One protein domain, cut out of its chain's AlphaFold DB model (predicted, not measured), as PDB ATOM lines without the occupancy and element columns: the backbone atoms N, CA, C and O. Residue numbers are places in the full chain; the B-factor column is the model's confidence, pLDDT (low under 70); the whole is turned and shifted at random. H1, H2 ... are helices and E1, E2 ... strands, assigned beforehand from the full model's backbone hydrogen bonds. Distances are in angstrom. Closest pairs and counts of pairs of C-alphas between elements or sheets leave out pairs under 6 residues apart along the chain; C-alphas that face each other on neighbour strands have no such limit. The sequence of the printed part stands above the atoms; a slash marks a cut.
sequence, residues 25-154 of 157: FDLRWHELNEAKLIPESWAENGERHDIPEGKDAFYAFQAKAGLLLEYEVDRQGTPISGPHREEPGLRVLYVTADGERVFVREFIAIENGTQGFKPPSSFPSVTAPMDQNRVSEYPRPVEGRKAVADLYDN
ATOM      1  N   PHE A  25      73.490  12.649  98.244       84.25
ATOM      2  CA  PHE A  25      72.753  12.459  99.489       84.25
ATOM      3  C   PHE A  25      71.319  12.028  99.190       84.25
ATOM      4  O   PHE A  25      70.712  12.506  98.228       84.25
ATOM      5  N   ASP A  26      70.793  11.135 100.022       82.81
ATOM      6  CA  ASP A  26      69.426  10.624  99.952       82.81
ATOM      7  C   ASP A  26      68.731  10.783 101.307       82.81
ATOM      8  O   ASP A  26      69.315  10.500 102.357       82.81
ATOM      9  N   LEU A  27      67.474  11.226 101.278       83.00
ATOM     10  CA  LEU A  27      66.641  11.363 102.471       83.00
ATOM     11  C   LEU A  27      65.795  10.107 102.637       83.00
ATOM     12  O   LEU A  27      64.992   9.757 101.771       83.00
ATOM     13  N   ARG A  28      65.942   9.450 103.785       85.19
ATOM     14  CA  ARG A  28      65.242   8.208 104.108       85.19
ATOM     15  C   ARG A  28      64.317   8.400 105.288       85.19
ATOM     16  O   ARG A  28      64.699   8.955 106.312       85.19
ATOM     17  N   TRP A  29      63.095   7.905 105.136       84.50
ATOM     18  CA  TRP A  29      62.111   7.907 106.206       84.50
ATOM     19  C   TRP A  29      62.440   6.837 107.244       84.50
ATOM     20  O   TRP A  29      62.568   5.659 106.906       84.50
ATOM     21  N   HIS A  30      62.495   7.247 108.503       84.62
ATOM     22  CA  HIS A  30      62.526   6.375 109.663       84.62
ATOM     23  C   HIS A  30      61.261   6.592 110.493       84.62
ATOM     24  O   HIS A  30      60.864   7.722 110.766       84.62
ATOM     25  N   GLU A  31      60.594   5.511 110.865       84.44
ATOM     26  CA  GLU A  31      59.324   5.565 111.579       84.44
ATOM     27  C   GLU A  31      59.529   5.710 113.085       84.44
ATOM     28  O   GLU A  31      60.340   4.995 113.663       84.44
ATOM     29  N   LEU A  32      58.756   6.597 113.720       84.31
ATOM     30  CA  LEU A  32      58.774   6.758 115.176       84.31
ATOM     31  C   LEU A  32      57.505   6.246 115.857       84.31
ATOM     32  O   LEU A  32      57.555   5.814 117.006       84.31
ATOM     33  N   ASN A  33      56.355   6.335 115.192       80.94
ATOM     34  CA  ASN A  33      55.081   5.939 115.775       80.94
ATOM     35  C   ASN A  33      54.122   5.355 114.739       80.94
ATOM     36  O   ASN A  33      54.294   5.532 113.538       80.94
ATOM     37  N   GLU A  34      53.080   4.691 115.228       82.56
ATOM     38  CA  GLU A  34      51.940   4.276 114.414       82.56
ATOM     39  C   GLU A  34      51.185   5.503 113.884       82.56
ATOM     40  O   GLU A  34      51.103   6.528 114.573       82.56
ATOM     41  N   ALA A  35      50.605   5.419 112.678       83.69
ATOM     42  CA  ALA A  35      49.795   6.540 112.209       83.69
ATOM     43  C   ALA A  35      48.498   6.650 112.993       83.69
ATOM     44  O   ALA A  35      47.896   5.668 113.426       83.69
ATOM     45  N   LYS A  36      48.051   7.891 113.105       86.75
ATOM     46  CA  LYS A  36      46.834   8.281 113.798       86.75
ATOM     47  C   LYS A  36      45.979   9.094 112.847       86.75
ATOM     48  O   LYS A  36      46.504   9.696 111.909       86.75
ATOM     49  N   LEU A  37      44.671   9.120 113.094       87.56
ATOM     50  CA  LEU A  37      43.792  10.082 112.434       87.56
ATOM     51  C   LEU A  37      44.342  11.488 112.650       87.56
ATOM     52  O   LEU A  37      44.851  11.797 113.734       87.56
ATOM     53  N   ILE A  38      44.263  12.323 111.618       87.81
ATOM     54  CA  ILE A  38      44.602  13.723 111.809       87.81
ATOM     55  C   ILE A  38      43.629  14.335 112.831       87.81
ATOM     56  O   ILE A  38      42.437  14.014 112.828       87.81
ATOM     57  N   PRO A  39      44.114  15.196 113.733       87.44
ATOM     58  CA  PRO A  39      43.240  15.890 114.661       87.44
ATOM     59  C   PRO A  39      42.406  16.942 113.922       87.44
ATOM     60  O   PRO A  39      42.860  17.553 112.953       87.44
ATOM     61  N   GLU A  40      41.213  17.214 114.447       86.00
ATOM     62  CA  GLU A  40      40.276  18.217 113.923       86.00
ATOM     63  C   GLU A  40      40.929  19.593 113.733       86.00
ATOM     64  O   GLU A  40      40.761  20.230 112.698       86.00
ATOM     65  N   SER A  41      41.797  20.002 114.660       85.81
ATOM     66  CA  SER A  41      42.515  21.274 114.566       85.81
ATOM     67  C   SER A  41      43.416  21.393 113.330       85.81
ATOM     68  O   SER A  41      43.648  22.508 112.868       85.81
ATOM     69  N   TRP A  42      43.932  20.292 112.773       88.00
ATOM     70  CA  TRP A  42      44.696  20.324 111.518       88.00
ATOM     71  C   TRP A  42      43.771  20.342 110.303       88.00
ATOM     72  O   TRP A  42      44.083  21.001 109.313       88.00
ATOM     73  N   ALA A  43      42.639  19.642 110.380       85.69
ATOM     74  CA  ALA A  43      41.623  19.653 109.331       85.69
ATOM     75  C   ALA A  43      41.008  21.055 109.152       85.69
ATOM     76  O   ALA A  43      40.773  21.491 108.022       85.69
ATOM     77  N   GLU A  44      40.799  21.777 110.256       83.12
ATOM     78  CA  GLU A  44      40.217  23.123 110.271       83.12
ATOM     79  C   GLU A  44      41.221  24.226 109.936       83.12
ATOM     80  O   GLU A  44      40.913  25.105 109.135       83.12
ATOM     81  N   ASN A  45      42.419  24.189 110.528       82.50
ATOM     82  CA  ASN A  45      43.405  25.264 110.362       82.50
ATOM     83  C   ASN A  45      44.369  25.041 109.188       82.50
ATOM     84  O   ASN A  45      45.206  25.901 108.915       82.50
ATOM     85  N   GLY A  46      44.306  23.883 108.525       82.25
ATOM     86  CA  GLY A  46      45.096  23.599 107.331       82.25
ATOM     87  C   GLY A  46      44.573  24.334 106.097       82.25
ATOM     88  O   GLY A  46      43.384  24.631 105.982       82.25
ATOM     89  N   GLU A  47      45.464  24.589 105.143       87.19
ATOM     90  CA  GLU A  47      45.112  25.190 103.859       87.19
ATOM     91  C   GLU A  47      44.161  24.276 103.073       87.19
ATOM     92  O   GLU A  47      44.382  23.071 102.950       87.19
ATOM     93  N   ARG A  48      43.120  24.855 102.476       88.56
ATOM     94  CA  ARG A  48      42.270  24.166 101.503       88.56
ATOM     95  C   ARG A  48      42.619  24.701 100.127       88.56
ATOM     96  O   ARG A  48      42.415  25.883  99.862       88.56
ATOM     97  N   HIS A  49      43.214  23.865  99.285       86.50
ATOM     98  CA  HIS A  49      43.550  24.257  97.919       86.50
ATOM     99  C   HIS A  49      42.332  24.115  97.015       86.50
ATOM    100  O   HIS A  49      41.585  23.142  97.132       86.50
ATOM    101  N   ASP A  50      42.175  25.059  96.088       83.44
ATOM    102  CA  ASP A  50      41.185  24.943  95.025       83.44
ATOM    103  C   ASP A  50      41.479  23.695  94.194       83.44
ATOM    104  O   ASP A  50      42.619  23.445  93.783       83.44
ATOM    105  N   ILE A  51      40.441  22.900  93.958       87.12
ATOM    106  CA  ILE A  51      40.553  21.672  93.181       87.12
ATOM    107  C   ILE A  51      40.291  22.025  91.716       87.12
ATOM    108  O   ILE A  51      39.195  22.492  91.400       87.12
ATOM    109  N   PRO A  52      41.275  21.837  90.813       82.94
ATOM    110  CA  PRO A  52      41.070  22.101  89.398       82.94
ATOM    111  C   PRO A  52      39.911  21.277  88.837       82.94
ATOM    112  O   PRO A  52      39.673  20.147  89.266       82.94
ATOM    113  N   GLU A  53      39.231  21.815  87.829       81.12
ATOM    114  CA  GLU A  53      38.145  21.113  87.149       81.12
ATOM    115  C   GLU A  53      38.598  19.731  86.639       81.12
ATOM    116  O   GLU A  53      39.688  19.573  86.080       81.12
ATOM    117  N   GLY A  54      37.770  18.707  86.868       81.69
ATOM    118  CA  GLY A  54      38.068  17.325  86.483       81.69
ATOM    119  C   GLY A  54      39.137  16.631  87.337       81.69
ATOM    120  O   GLY A  54      39.611  15.554  86.965       81.69
ATOM    121  N   LYS A  55      39.546  17.227  88.465       83.19
ATOM    122  CA  LYS A  55      40.351  16.572  89.502       83.19
ATOM    123  C   LYS A  55      39.506  16.326  90.740       83.19
ATOM    124  O   LYS A  55      38.582  17.071  91.039       83.19
ATOM    125  N   ASP A  56      39.867  15.286  91.472       86.12
ATOM    126  CA  ASP A  56      39.199  14.948  92.716       86.12
ATOM    127  C   ASP A  56      39.879  15.620  93.896       86.12
ATOM    128  O   ASP A  56      41.107  15.756  93.937       86.12
ATOM    129  N   ALA A  57      39.055  16.019  94.860       90.25
ATOM    130  CA  ALA A  57      39.518  16.485  96.150       90.25
ATOM    131  C   ALA A  57      40.091  15.309  96.940       90.25
ATOM    132  O   ALA A  57      39.449  14.264  97.072       90.25
ATOM    133  N   PHE A  58      41.275  15.503  97.506       90.50
ATOM    134  CA  PHE A  58      41.831  14.600  98.492       90.50
ATOM    135  C   PHE A  58      41.945  15.303  99.837       90.50
ATOM    136  O   PHE A  58      42.464  16.414  99.947       90.50
ATOM    137  N   TYR A  59      41.503  14.604 100.869       91.50
ATOM    138  CA  TYR A  59      41.407  15.072 102.238       91.50
ATOM    139  C   TYR A  59      42.502  14.402 103.049       91.50
ATOM    140  O   TYR A  59      42.702  13.188 102.946       91.50
ATOM    141  N   ALA A  60      43.240  15.181 103.833       91.31
ATOM    142  CA  ALA A  60      44.186  14.608 104.775       91.31
ATOM    143  C   ALA A  60      43.415  13.725 105.769       91.31
ATOM    144  O   ALA A  60      42.391  14.126 106.300       91.31
ATOM    145  N   PHE A  61      43.881  12.505 106.007       87.50
ATOM    146  CA  PHE A  61      43.127  11.527 106.793       87.50
ATOM    147  C   PHE A  61      43.926  11.016 107.982       87.50
ATOM    148  O   PHE A  61      43.457  11.054 109.120       87.50
ATOM    149  N   GLN A  62      45.159  10.581 107.740       88.69
ATOM    150  CA  GLN A  62      46.039  10.070 108.784       88.69
ATOM    151  C   GLN A  62      47.425  10.665 108.673       88.69
ATOM    152  O   GLN A  62      47.899  10.961 107.579       88.69
ATOM    153  N   ALA A  63      48.086  10.800 109.813       88.31
ATOM    154  CA  ALA A  63      49.453  11.263 109.905       88.31
ATOM    155  C   ALA A  63      50.293  10.307 110.749       88.31
ATOM    156  O   ALA A  63      49.847   9.788 111.774       88.31
ATOM    157  N   LYS A  64      51.531  10.110 110.308       87.69
ATOM    158  CA  LYS A  64      52.554   9.304 110.965       87.69
ATOM    159  C   LYS A  64      53.780  10.166 111.205       87.69
ATOM    160  O   LYS A  64      54.271  10.785 110.260       87.69
ATOM    161  N   ALA A  65      54.257  10.226 112.441       89.56
ATOM    162  CA  ALA A  65      55.496  10.920 112.753       89.56
ATOM    163  C   ALA A  65      56.695  10.002 112.515       89.56
ATOM    164  O   ALA A  65      56.646   8.780 112.692       89.56
ATOM    165  N   GLY A  66      57.788  10.620 112.113       90.06
ATOM    166  CA  GLY A  66      59.033   9.944 111.828       90.06
ATOM    167  C   GLY A  66      60.175  10.933 111.751       90.06
ATOM    168  O   GLY A  66      60.033  12.106 112.102       90.06
ATOM    169  N   LEU A  67      61.297  10.446 111.252       88.88
ATOM    170  CA  LEU A  67      62.484  11.227 110.967       88.88
ATOM    171  C   LEU A  67      62.811  11.104 109.484       88.88
ATOM    172  O   LEU A  67      62.735  10.022 108.900       88.88
ATOM    173  N   LEU A  68      63.193  12.219 108.876       86.94
ATOM    174  CA  LEU A  68      63.867  12.250 107.589       86.94
ATOM    175  C   LEU A  68      65.368  12.270 107.871       86.94
ATOM    176  O   LEU A  68      65.906  13.252 108.380       86.94
ATOM    177  N   LEU A  69      66.020  11.151 107.579       87.94
ATOM    178  CA  LEU A  69      67.437  10.932 107.824       87.94
ATOM    179  C   LEU A  69      68.215  11.083 106.518       87.94
ATOM    180  O   LEU A  69      67.940  10.384 105.543       87.94
ATOM    181  N   GLU A  70      69.185  11.991 106.489       88.44
ATOM    182  CA  GLU A  70      70.038  12.232 105.324       88.44
ATOM    183  C   GLU A  70      71.256  11.307 105.347       88.44
ATOM    184  O   GLU A  70      72.073  11.370 106.266       88.44
ATOM    185  N   TYR A  71      71.403  10.469 104.325       88.25
ATOM    186  CA  TYR A  71      72.542   9.571 104.150       88.25
ATOM    187  C   TYR A  71      73.369   9.987 102.939       88.25
ATOM    188  O   TYR A  71      72.813  10.371 101.916       88.25
ATOM    189  N   GLU A  72      74.691   9.858 103.031       89.69
ATOM    190  CA  GLU A  72      75.557   9.864 101.852       89.69
ATOM    191  C   GLU A  72      75.378   8.525 101.128       89.69
ATOM    192  O   GLU A  72      75.440   7.459 101.754       89.69
ATOM    193  N   VAL A  73      75.146   8.576  99.819       87.25
ATOM    194  CA  VAL A  73      74.894   7.400  98.982       87.25
ATOM    195  C   VAL A  73      75.925   7.252  97.867       87.25
ATOM    196  O   VAL A  73      76.516   8.228  97.401       87.25
ATOM    197  N   ASP A  74      76.139   6.011  97.432       86.62
ATOM    198  CA  ASP A  74      76.851   5.722  96.188       86.62
ATOM    199  C   ASP A  74      75.992   6.057  94.949       86.62
ATOM    200  O   ASP A  74      74.827   6.446  95.048       86.62
ATOM    201  N   ARG A  75      76.558   5.869  93.747       84.00
ATOM    202  CA  ARG A  75      75.859   6.126  92.469       84.00
ATOM    203  C   ARG A  75      74.619   5.249  92.260       84.00
ATOM    204  O   ARG A  75      73.812   5.536  91.378       84.00
ATOM    205  N   GLN A  76      74.501   4.149  92.996       84.81
ATOM    206  CA  GLN A  76      73.389   3.212  92.956       84.81
ATOM    207  C   GLN A  76      72.306   3.576  93.987       84.81
ATOM    208  O   GLN A  76      71.238   2.964  93.990       84.81
ATOM    209  N   GLY A  77      72.544   4.588  94.828       81.19
ATOM    210  CA  GLY A  77      71.648   4.993  95.904       81.19
ATOM    211  C   GLY A  77      71.804   4.154  97.176       81.19
ATOM    212  O   GLY A  77      70.939   4.214  98.049       81.19
ATOM    213  N   THR A  78      72.866   3.359  97.304       86.50
ATOM    214  CA  THR A  78      73.164   2.591  98.520       86.50
ATOM    215  C   THR A  78      73.783   3.518  99.564       86.50
ATOM    216  O   THR A  78      74.729   4.227  99.227       86.50
ATOM    217  N   PRO A  79      73.322   3.526 100.829       86.81
ATOM    218  CA  PRO A  79      73.956   4.318 101.877       86.81
ATOM    219  C   PRO A  79      75.373   3.830 102.128       86.81
ATOM    220  O   PRO A  79      75.590   2.641 102.359       86.81
ATOM    221  N   ILE A  80      76.316   4.761 102.126       92.56
ATOM    222  CA  ILE A  80      77.726   4.500 102.425       92.56
ATOM    223  C   ILE A  80      78.199   5.246 103.677       92.56
ATOM    224  O   ILE A  80      79.217   4.877 104.255       92.56
ATOM    225  N   SER A  81      77.462   6.274 104.119       90.56
ATOM    226  CA  SER A  81      77.721   7.011 105.363       90.56
ATOM    227  C   SER A  81      76.462   7.757 105.843       90.56
ATOM    228  O   SER A  81      75.558   8.034 105.055       90.56
ATOM    229  N   GLY A  82      76.388   8.075 107.140       89.56
ATOM    230  CA  GLY A  82      75.278   8.802 107.771       89.56
ATOM    231  C   GLY A  82      74.575   8.024 108.901       89.56
ATOM    232  O   GLY A  82      75.014   6.926 109.246       89.56
ATOM    233  N   PRO A  83      73.488   8.575 109.480       87.69
ATOM    234  CA  PRO A  83      72.820   9.805 109.055       87.69
ATOM    235  C   PRO A  83      73.631  11.069 109.386       87.69
ATOM    236  O   PRO A  83      74.246  11.175 110.444       87.69
ATOM    237  N   HIS A  84      73.652  12.025 108.459       88.00
ATOM    238  CA  HIS A  84      74.345  13.314 108.590       88.00
ATOM    239  C   HIS A  84      73.430  14.436 109.071       88.00
ATOM    240  O   HIS A  84      73.890  15.398 109.685       88.00
ATOM    241  N   ARG A  85      72.133  14.296 108.799       86.31
ATOM    242  CA  ARG A  85      71.092  15.206 109.244       86.31
ATOM    243  C   ARG A  85      69.861  14.409 109.629       86.31
ATOM    244  O   ARG A  85      69.508  13.439 108.962       86.31
ATOM    245  N   GLU A  86      69.225  14.856 110.697       89.19
ATOM    246  CA  GLU A  86      67.946  14.361 111.170       89.19
ATOM    247  C   GLU A  86      66.957  15.522 111.140       89.19
ATOM    248  O   GLU A  86      67.230  16.597 111.681       89.19
ATOM    249  N   GLU A  87      65.827  15.320 110.471       88.00
ATOM    250  CA  GLU A  87      64.720  16.266 110.483       88.00
ATOM    251  C   GLU A  87      63.438  15.593 110.976       88.00
ATOM    252  O   GLU A  87      63.083  14.518 110.484       88.00
ATOM    253  N   PRO A  88      62.694  16.242 111.885       89.75
ATOM    254  CA  PRO A  88      61.315  15.891 112.176       89.75
ATOM    255  C   PRO A  88      60.492  15.723 110.897       89.75
ATOM    256  O   PRO A  88      60.444  16.614 110.049       89.75
ATOM    257  N   GLY A  89      59.815  14.589 110.763       89.19
ATOM    258  CA  GLY A  89      59.040  14.239 109.582       89.19
ATOM    259  C   GLY A  89      57.593  13.893 109.913       89.19
ATOM    260  O   GLY A  89      57.292  13.275 110.935       89.19
ATOM    261  N   LEU A  90      56.685  14.255 109.010       88.06
ATOM    262  CA  LEU A  90      55.303  13.789 108.996       88.06
ATOM    263  C   LEU A  90      54.983  13.174 107.642       88.06
ATOM    264  O   LEU A  90      55.131  13.811 106.603       88.06
ATOM    265  N   ARG A  91      54.488  11.943 107.657       88.75
ATOM    266  CA  ARG A  91      53.930  11.275 106.488       88.75
ATOM    267  C   ARG A  91      52.414  11.287 106.614       88.75
ATOM    268  O   ARG A  91      51.874  10.728 107.564       88.75
ATOM    269  N   VAL A  92      51.739  11.941 105.678       88.31
ATOM    270  CA  VAL A  92      50.290  12.144 105.700       88.31
ATOM    271  C   VAL A  92      49.649  11.372 104.557       88.31
ATOM    272  O   VAL A  92      50.058  11.506 103.401       88.31
ATOM    273  N   LEU A  93      48.656  10.554 104.896       88.00
ATOM    274  CA  LEU A  93      47.781   9.893 103.944       88.00
ATOM    275  C   LEU A  93      46.643  10.837 103.573       88.00
ATOM    276  O   LEU A  93      45.936  11.336 104.448       88.00
ATOM    277  N   TYR A  94      46.456  11.017 102.277       88.94
ATOM    278  CA  TYR A  94      45.345  11.729 101.679       88.94
ATOM    279  C   TYR A  94      44.402  10.732 101.017       88.94
ATOM    280  O   TYR A  94      44.875   9.782 100.395       88.94
ATOM    281  N   VAL A  95      43.094  10.951 101.127       88.06
ATOM    282  CA  VAL A  95      42.054  10.063 100.586       88.06
ATOM    283  C   VAL A  95      40.935  10.870  99.927       88.06
ATOM    284  O   VAL A  95      40.646  11.984 100.359       88.06
ATOM    285  N   THR A  96      40.317  10.350  98.871       88.12
ATOM    286  CA  THR A  96      39.121  10.950  98.255       88.12
ATOM    287  C   THR A  96      37.885  10.788  99.147       88.12
ATOM    288  O   THR A  96      37.841   9.903  99.999       88.12
ATOM    289  N   ALA A  97      36.858  11.625  98.957       87.38
ATOM    290  CA  ALA A  97      35.627  11.565  99.762       87.38
ATOM    291  C   ALA A  97      34.897  10.213  99.658       87.38
ATOM    292  O   ALA A  97      34.322   9.727 100.628       87.38
ATOM    293  N   ASP A  98      34.957   9.569  98.491       84.94
ATOM    294  CA  ASP A  98      34.438   8.214  98.271       84.94
ATOM    295  C   ASP A  98      35.303   7.108  98.910       84.94
ATOM    296  O   ASP A  98      34.861   5.962  98.997       84.94
ATOM    297  N   GLY A  99      36.503   7.444  99.392       83.44
ATOM    298  CA  GLY A  99      37.467   6.510  99.957       83.44
ATOM    299  C   GLY A  99      38.266   5.704  98.928       83.44
ATOM    300  O   GLY A  99      39.150   4.944  99.312       83.44
ATOM    301  N   GLU A 100      37.988   5.829  97.630       82.62
ATOM    302  CA  GLU A 100      38.488   4.892  96.616       82.62
ATOM    303  C   GLU A 100      39.948   5.116  96.229       82.62
ATOM    304  O   GLU A 100      40.623   4.186  95.775       82.62
ATOM    305  N   ARG A 101      40.458   6.338  96.397       82.69
ATOM    306  CA  ARG A 101      41.825   6.691  96.014       82.69
ATOM    307  C   ARG A 101      42.564   7.344  97.154       82.69
ATOM    308  O   ARG A 101      42.017   8.144  97.906       82.69
ATOM    309  N   VAL A 102      43.853   7.030  97.219       84.50
ATOM    310  CA  VAL A 102      44.759   7.539  98.239       84.50
ATOM    311  C   VAL A 102      46.105   7.931  97.649       84.50
ATOM    312  O   VAL A 102      46.549   7.354  96.658       84.50
ATOM    313  N   PHE A 103      46.785   8.871  98.296       84.56
ATOM    314  CA  PHE A 103      48.215   9.091  98.095       84.56
ATOM    315  C   PHE A 103      48.883   9.515  99.400       84.56
ATOM    316  O   PHE A 103      48.237   9.992 100.332       84.56
ATOM    317  N   VAL A 104      50.199   9.354  99.458       85.44
ATOM    318  CA  VAL A 104      51.005   9.758 100.609       85.44
ATOM    319  C   VAL A 104      51.849  10.971 100.270       85.44
ATOM    320  O   VAL A 104      52.505  11.011  99.229       85.44
ATOM    321  N   ARG A 105      51.901  11.930 101.194       85.62
ATOM    322  CA  ARG A 105      52.810  13.071 101.121       85.62
ATOM    323  C   ARG A 105      53.631  13.199 102.393       85.62
ATOM    324  O   ARG A 105      53.122  13.046 103.498       85.62
ATOM    325  N   GLU A 106      54.912  13.482 102.215       86.38
ATOM    326  CA  GLU A 106      55.855  13.727 103.302       86.38
ATOM    327  C   GLU A 106      56.032  15.234 103.505       86.38
ATOM    328  O   GLU A 106      56.076  16.010 102.548       86.38
ATOM    329  N   PHE A 107      56.117  15.636 104.767       84.88
ATOM    330  CA  PHE A 107      56.314  17.003 105.218       84.88
ATOM    331  C   PHE A 107      57.448  17.029 106.234       84.88
ATOM    332  O   PHE A 107      57.551  16.140 107.080       84.88
ATOM    333  N   ILE A 108      58.251  18.089 106.195       87.12
ATOM    334  CA  ILE A 108      59.105  18.440 107.327       87.12
ATOM    335  C   ILE A 108      58.179  18.936 108.435       87.12
ATOM    336  O   ILE A 108      57.394  19.864 108.231       87.12
ATOM    337  N   ALA A 109      58.234  18.278 109.582       87.06
ATOM    338  CA  ALA A 109      57.424  18.605 110.735       87.06
ATOM    339  C   ALA A 109      58.078  19.705 111.574       87.06
ATOM    340  O   ALA A 109      59.287  19.924 111.549       87.06
ATOM    341  N   ILE A 110      57.255  20.382 112.361       85.62
ATOM    342  CA  ILE A 110      57.698  21.260 113.435       85.62
ATOM    343  C   ILE A 110      57.589  20.453 114.723       85.62
ATOM    344  O   ILE A 110      56.504  19.989 115.082       85.62
ATOM    345  N   GLU A 111      58.706  20.295 115.423       77.69
ATOM    346  CA  GLU A 111      58.701  19.740 116.770       77.69
ATOM    347  C   GLU A 111      58.106  20.776 117.731       77.69
ATOM    348  O   GLU A 111      58.568  21.915 117.825       77.69
ATOM    349  N   ASN A 112      57.029  20.406 118.413       67.12
ATOM    350  CA  ASN A 112      56.383  21.240 119.409       67.12
ATOM    351  C   ASN A 112      56.394  20.477 120.733       67.12
ATOM    352  O   ASN A 112      55.565  19.593 120.927       67.12
ATOM    353  N   GLY A 113      57.343  20.799 121.619       61.44
ATOM    354  CA  GLY A 113      57.752  19.955 122.752       61.44
ATOM    355  C   GLY A 113      56.634  19.277 123.560       61.44
ATOM    356  O   GLY A 113      56.796  18.129 123.955       61.44
ATOM    357  N   THR A 114      55.482  19.925 123.774       56.09
ATOM    358  CA  THR A 114      54.336  19.337 124.505       56.09
ATOM    359  C   THR A 114      53.267  18.683 123.624       56.09
ATOM    360  O   THR A 114      52.484  17.880 124.121       56.09
ATOM    361  N   GLN A 115      53.208  19.012 122.331       57.94
ATOM    362  CA  GLN A 115      52.196  18.520 121.381       57.94
ATOM    363  C   GLN A 115      52.756  17.508 120.366       57.94
ATOM    364  O   GLN A 115      52.009  16.999 119.532       57.94
ATOM    365  N   GLY A 116      54.055  17.206 120.434       76.94
ATOM    366  CA  GLY A 116      54.740  16.322 119.500       76.94
ATOM    367  C   GLY A 116      54.989  16.979 118.140       76.94
ATOM    368  O   GLY A 116      55.261  18.176 118.043       76.94
ATOM    369  N   PHE A 117      54.922  16.180 117.078       84.06
ATOM    370  CA  PHE A 117      55.187  16.606 115.705       84.06
ATOM    371  C   PHE A 117      53.924  17.212 115.086       84.06
ATOM    372  O   PHE A 117      52.883  16.558 115.042       84.06
ATOM    373  N   LYS A 118      54.020  18.442 114.570       83.94
ATOM    374  CA  LYS A 118      52.936  19.106 113.826       83.94
ATOM    375  C   LYS A 118      53.378  19.485 112.412       83.94
ATOM    376  O   LYS A 118      54.574  19.675 112.193       83.94
ATOM    377  N   PRO A 119      52.464  19.597 111.439       83.81
ATOM    378  CA  PRO A 119      52.840  19.932 110.081       83.81
ATOM    379  C   PRO A 119      53.172  21.434 109.995       83.81
ATOM    380  O   PRO A 119      52.887  22.196 110.929       83.81
ATOM    381  N   PRO A 120      53.808  21.886 108.901       84.19
ATOM    382  CA  PRO A 120      54.069  23.305 108.693       84.19
ATOM    383  C   PRO A 120      52.756  24.089 108.553       84.19
ATOM    384  O   PRO A 120      51.707  23.519 108.275       84.19
ATOM    385  N   SER A 121      52.807  25.417 108.685       81.12
ATOM    386  CA  SER A 121      51.611  26.264 108.521       81.12
ATOM    387  C   SER A 121      50.989  26.175 107.124       81.12
ATOM    388  O   SER A 121      49.796  26.393 106.982       81.12
ATOM    389  N   SER A 122      51.784  25.836 106.105       81.94
ATOM    390  CA  SER A 122      51.330  25.617 104.726       81.94
ATOM    391  C   SER A 122      50.847  24.184 104.478       81.94
ATOM    392  O   SER A 122      51.019  23.633 103.387       81.94
ATOM    393  N   PHE A 123      50.389  23.504 105.525       88.50
ATOM    394  CA  PHE A 123      49.876  22.148 105.436       88.50
ATOM    395  C   PHE A 123      48.517  22.154 104.739       88.50
ATOM    396  O   PHE A 123      47.599  22.788 105.258       88.50
ATOM    397  N   PRO A 124      48.352  21.441 103.614       90.75
ATOM    398  CA  PRO A 124      47.064  21.374 102.963       90.75
ATOM    399  C   PRO A 124      46.190  20.310 103.627       90.75
ATOM    400  O   PRO A 124      46.495  19.121 103.548       90.75
ATOM    401  N   SER A 125      45.093  20.717 104.256       91.69
ATOM    402  CA  SER A 125      44.071  19.798 104.763       91.69
ATOM    403  C   SER A 125      43.226  19.207 103.630       91.69
ATOM    404  O   SER A 125      42.736  18.086 103.768       91.69
ATOM    405  N   VAL A 126      43.103  19.926 102.507       92.44
ATOM    406  CA  VAL A 126      42.444  19.480 101.270       92.44
ATOM    407  C   VAL A 126      43.290  19.893 100.066       92.44
ATOM    408  O   VAL A 126      43.737  21.037  99.986       92.44
ATOM    409  N   THR A 127      43.536  18.973  99.133       90.50
ATOM    410  CA  THR A 127      44.361  19.240  97.945       90.50
ATOM    411  C   THR A 127      44.055  18.295  96.786       90.50
ATOM    412  O   THR A 127      43.483  17.224  96.971       90.50
ATOM    413  N   ALA A 128      44.461  18.679  95.579       87.06
ATOM    414  CA  ALA A 128      44.540  17.771  94.441       87.06
ATOM    415  C   ALA A 128      45.821  16.911  94.554       87.06
ATOM    416  O   ALA A 128      46.794  17.328  95.194       87.06
ATOM    417  N   PRO A 129      45.885  15.724  93.931       78.56
ATOM    418  CA  PRO A 129      47.081  14.896  94.005       78.56
ATOM    419  C   PRO A 129      48.243  15.606  93.295       78.56
ATOM    420  O   PRO A 129      48.148  15.928  92.111       78.56
ATOM    421  N   MET A 130      49.337  15.861  94.020       66.06
ATOM    422  CA  MET A 130      50.522  16.534  93.464       66.06
ATOM    423  C   MET A 130      51.479  15.576  92.739       66.06
ATOM    424  O   MET A 130      52.158  16.005  91.812       66.06
ATOM    425  N   ASP A 131      51.536  14.301  93.137       60.91
ATOM    426  CA  ASP A 131      52.354  13.266  92.494       60.91
ATOM    427  C   ASP A 131      51.771  11.877  92.821       60.91
ATOM    428  O   ASP A 131      51.468  11.580  93.977       60.91
ATOM    429  N   GLN A 132      51.542  11.044  91.804       52.94
ATOM    430  CA  GLN A 132      50.681   9.850  91.885       52.94
ATOM    431  C   GLN A 132      51.398   8.586  92.395       52.94
ATOM    432  O   GLN A 132      50.774   7.538  92.542       52.94
ATOM    433  N   ASN A 133      52.700   8.657  92.680       46.69
ATOM    434  CA  ASN A 133      53.544   7.464  92.804       46.69
ATOM    435  C   ASN A 133      53.913   7.043  94.234       46.69
ATOM    436  O   ASN A 133      55.032   6.579  94.458       46.69
ATOM    437  N   ARG A 134      53.000   7.143  95.209       55.34
ATOM    438  CA  ARG A 134      53.176   6.486  96.522       55.34
ATOM    439  C   ARG A 134      51.848   5.967  97.067       55.34
ATOM    440  O   ARG A 134      51.115   6.682  97.750       55.34
ATOM    441  N   VAL A 135      51.563   4.708  96.735       48.69
ATOM    442  CA  VAL A 135      50.447   3.925  97.278       48.69
ATOM    443  C   VAL A 135      50.775   3.535  98.718       48.69
ATOM    444  O   VAL A 135      51.901   3.148  99.026       48.69
ATOM    445  N   SER A 136      49.792   3.682  99.600       52.69
ATOM    446  CA  SER A 136      49.899   3.375 101.024       52.69
ATOM    447  C   SER A 136      49.342   1.988 101.344       52.69
ATOM    448  O   SER A 136      48.381   1.564 100.711       52.69
ATOM    449  N   GLU A 137      49.865   1.335 102.384       52.97
ATOM    450  CA  GLU A 137      49.310   0.103 102.985       52.97
ATOM    451  C   GLU A 137      48.117   0.372 103.939       52.97
ATOM    452  O   GLU A 137      47.637  -0.529 104.623       52.97
ATOM    453  N   TYR A 138      47.650   1.622 104.017       54.19
ATOM    454  CA  TYR A 138      46.623   2.110 104.952       54.19
ATOM    455  C   TYR A 138      45.175   1.744 104.547       54.19
ATOM    456  O   TYR A 138      44.973   1.236 103.442       54.19
ATOM    457  N   PRO A 139      44.168   1.897 105.443       53.81
ATOM    458  CA  PRO A 139      42.989   1.051 105.437       53.81
ATOM    459  C   PRO A 139      42.162   1.195 104.171       53.81
ATOM    460  O   PRO A 139      42.110   2.231 103.511       53.81
ATOM    461  N   ARG A 140      41.509   0.076 103.871       55.25
ATOM    462  CA  ARG A 140      40.688  -0.164 102.692       55.25
ATOM    463  C   ARG A 140      39.671   0.964 102.449       55.25
ATOM    464  O   ARG A 140      39.212   1.582 103.410       55.25
ATOM    465  N   PRO A 141      39.207   1.129 101.196       58.31
ATOM    466  CA  PRO A 141      38.361   2.246 100.769       58.31
ATOM    467  C   PRO A 141      37.161   2.603 101.666       58.31
ATOM    468  O   PRO A 141      36.791   3.765 101.797       58.31
ATOM    469  N   VAL A 142      36.564   1.618 102.342       60.66
ATOM    470  CA  VAL A 142      35.347   1.804 103.151       60.66
ATOM    471  C   VAL A 142      35.583   2.618 104.430       60.66
ATOM    472  O   VAL A 142      34.719   3.400 104.823       60.66
ATOM    473  N   GLU A 143      36.735   2.461 105.085       71.31
ATOM    474  CA  GLU A 143      37.027   3.187 106.331       71.31
ATOM    475  C   GLU A 143      37.374   4.655 106.057       71.31
ATOM    476  O   GLU A 143      36.961   5.535 106.814       71.31
ATOM    477  N   GLY A 144      38.048   4.923 104.931       74.94
ATOM    478  CA  GLY A 144      38.378   6.278 104.488       74.94
ATOM    479  C   GLY A 144      37.132   7.129 104.252       74.94
ATOM    480  O   GLY A 144      37.041   8.227 104.793       74.94
ATOM    481  N   ARG A 145      36.129   6.597 103.536       80.81
ATOM    482  CA  ARG A 145      34.881   7.323 103.243       80.81
ATOM    483  C   ARG A 145      34.167   7.809 104.501       80.81
ATOM    484  O   ARG A 145      33.817   8.980 104.602       80.81
ATOM    485  N   LYS A 146      33.923   6.908 105.460       82.50
ATOM    486  CA  LYS A 146      33.206   7.269 106.691       82.50
ATOM    487  C   LYS A 146      33.989   8.307 107.493       82.50
ATOM    488  O   LYS A 146      33.403   9.263 107.979       82.50
ATOM    489  N   ALA A 147      35.301   8.135 107.611       80.12
ATOM    490  CA  ALA A 147      36.114   9.048 108.396       80.12
ATOM    491  C   ALA A 147      36.278  10.428 107.744       80.12
ATOM    492  O   ALA A 147      36.289  11.425 108.463       80.12
ATOM    493  N   VAL A 148      36.360  10.508 106.409       84.88
ATOM    494  CA  VAL A 148      36.274  11.796 105.706       84.88
ATOM    495  C   VAL A 148      34.931  12.446 105.985       84.88
ATOM    496  O   VAL A 148      34.907  13.619 106.337       84.88
ATOM    497  N   ALA A 149      33.831  11.694 105.915       84.31
ATOM    498  CA  ALA A 149      32.520  12.257 106.201       84.31
ATOM    499  C   ALA A 149      32.422  12.800 107.640       84.31
ATOM    500  O   ALA A 149      31.976  13.928 107.857       84.31
ATOM    501  N   ASP A 150      32.918  12.028 108.610       85.06
ATOM    502  CA  ASP A 150      32.922  12.398 110.024       85.06
ATOM    503  C   ASP A 150      33.757  13.663 110.295       85.06
ATOM    504  O   ASP A 150      33.353  14.504 111.101       85.06
ATOM    505  N   LEU A 151      34.895  13.811 109.606       84.75
ATOM    506  CA  LEU A 151      35.869  14.883 109.826       84.75
ATOM    507  C   LEU A 151      35.641  16.133 108.954       84.75
ATOM    508  O   LEU A 151      35.951  17.241 109.389       84.75
ATOM    509  N   TYR A 152      35.117  15.973 107.736       82.44
ATOM    510  CA  TYR A 152      35.023  17.027 106.719       82.44
ATOM    511  C   TYR A 152      33.601  17.286 106.194       82.44
ATOM    512  O   TYR A 152      33.275  18.453 105.968       82.44
ATOM    513  N   ASP A 153      32.748  16.266 106.014       73.88
ATOM    514  CA  ASP A 153      31.440  16.440 105.342       73.88
ATOM    515  C   ASP A 153      30.299  16.837 106.287       73.88
ATOM    516  O   ASP A 153      29.328  17.457 105.855       73.88
ATOM    517  N   ASN A 154      30.417  16.573 107.590       58.03
ATOM    518  CA  ASN A 154      29.403  16.946 108.588       58.03
ATOM    519  C   ASN A 154      29.203  18.469 108.772       58.03
ATOM    520  O   ASN A 154      28.519  18.886 109.708       58.03
TER     521      ASN A 154
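AT A GLANCE: This is residues 25 to 154 of the 157 residues of an uncharacterized protein of Haloarcula sp. Atlit-7R (UniProt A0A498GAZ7). A long, twisted ribbon, the hairpin of E2 and E3, runs the length of the domain; E1 widens one half, E4 and E7 the other, where helices H1 and H2 pack on it. A small hairpin of E5 and E6 packs on E3. The 130 printed residues include named elements in the order E1 H1 E2 E3 E4 E5 E6 E7 H2, of mixed class, with a branched, antiparallel main sheet. The whole is compact, with a radius of gyration of the C-alphas of 15.8 A and spans of 49 by 36 by 26 A.

HOW THE PARTS SIT: E1, residues 25 to 31, is the antiparallel neighbour of E2, residues 58 to 73, with N 28 and O 69 within hydrogen-bond range at 2.8 A. H1, residues 40 to 45, is on the sheet at a height of 7.9 A, only just over E7, residues 124 to 127, with 3 C-alphas falling on it; their closest C-alphas, Ala 43 and Ser 125, are 5.2 A apart. E7 is antiparallel to E2, with N 60 and O 125 at 2.9 A. E2, E3, residues 79 to 96, and E4, residues 102 to 108, form a meander, each strand the antiparallel neighbour of the one before, with N 64 and O 91 at 2.8 A and N 92 and O 105 at 2.8 A. E5, residues 110 to 112, and E6, residues 116 to 118, form a hairpin, with N 112 and O 116 at 2.9 A. H2, residues 141 to 151, is on the sheet at a height of 9.2 A. Every O i to N i+4 pair is within range in H1, 6 of 7 in H2.

IN THESE COORDINATES: E1 begins at C-alpha 25 (72.753, 12.459, 99.489). E2 measures 33.8 A and E3 35.6 A. H2, 15.7 A, ends at C-alpha 151 (35.869, 14.883, 109.826).

THE WHOLE: The printed part has no cut. H1 to E2 and E7 to H2 are long links. Residues 112 to 115, 130 to 142 and 154 have pLDDT under 70.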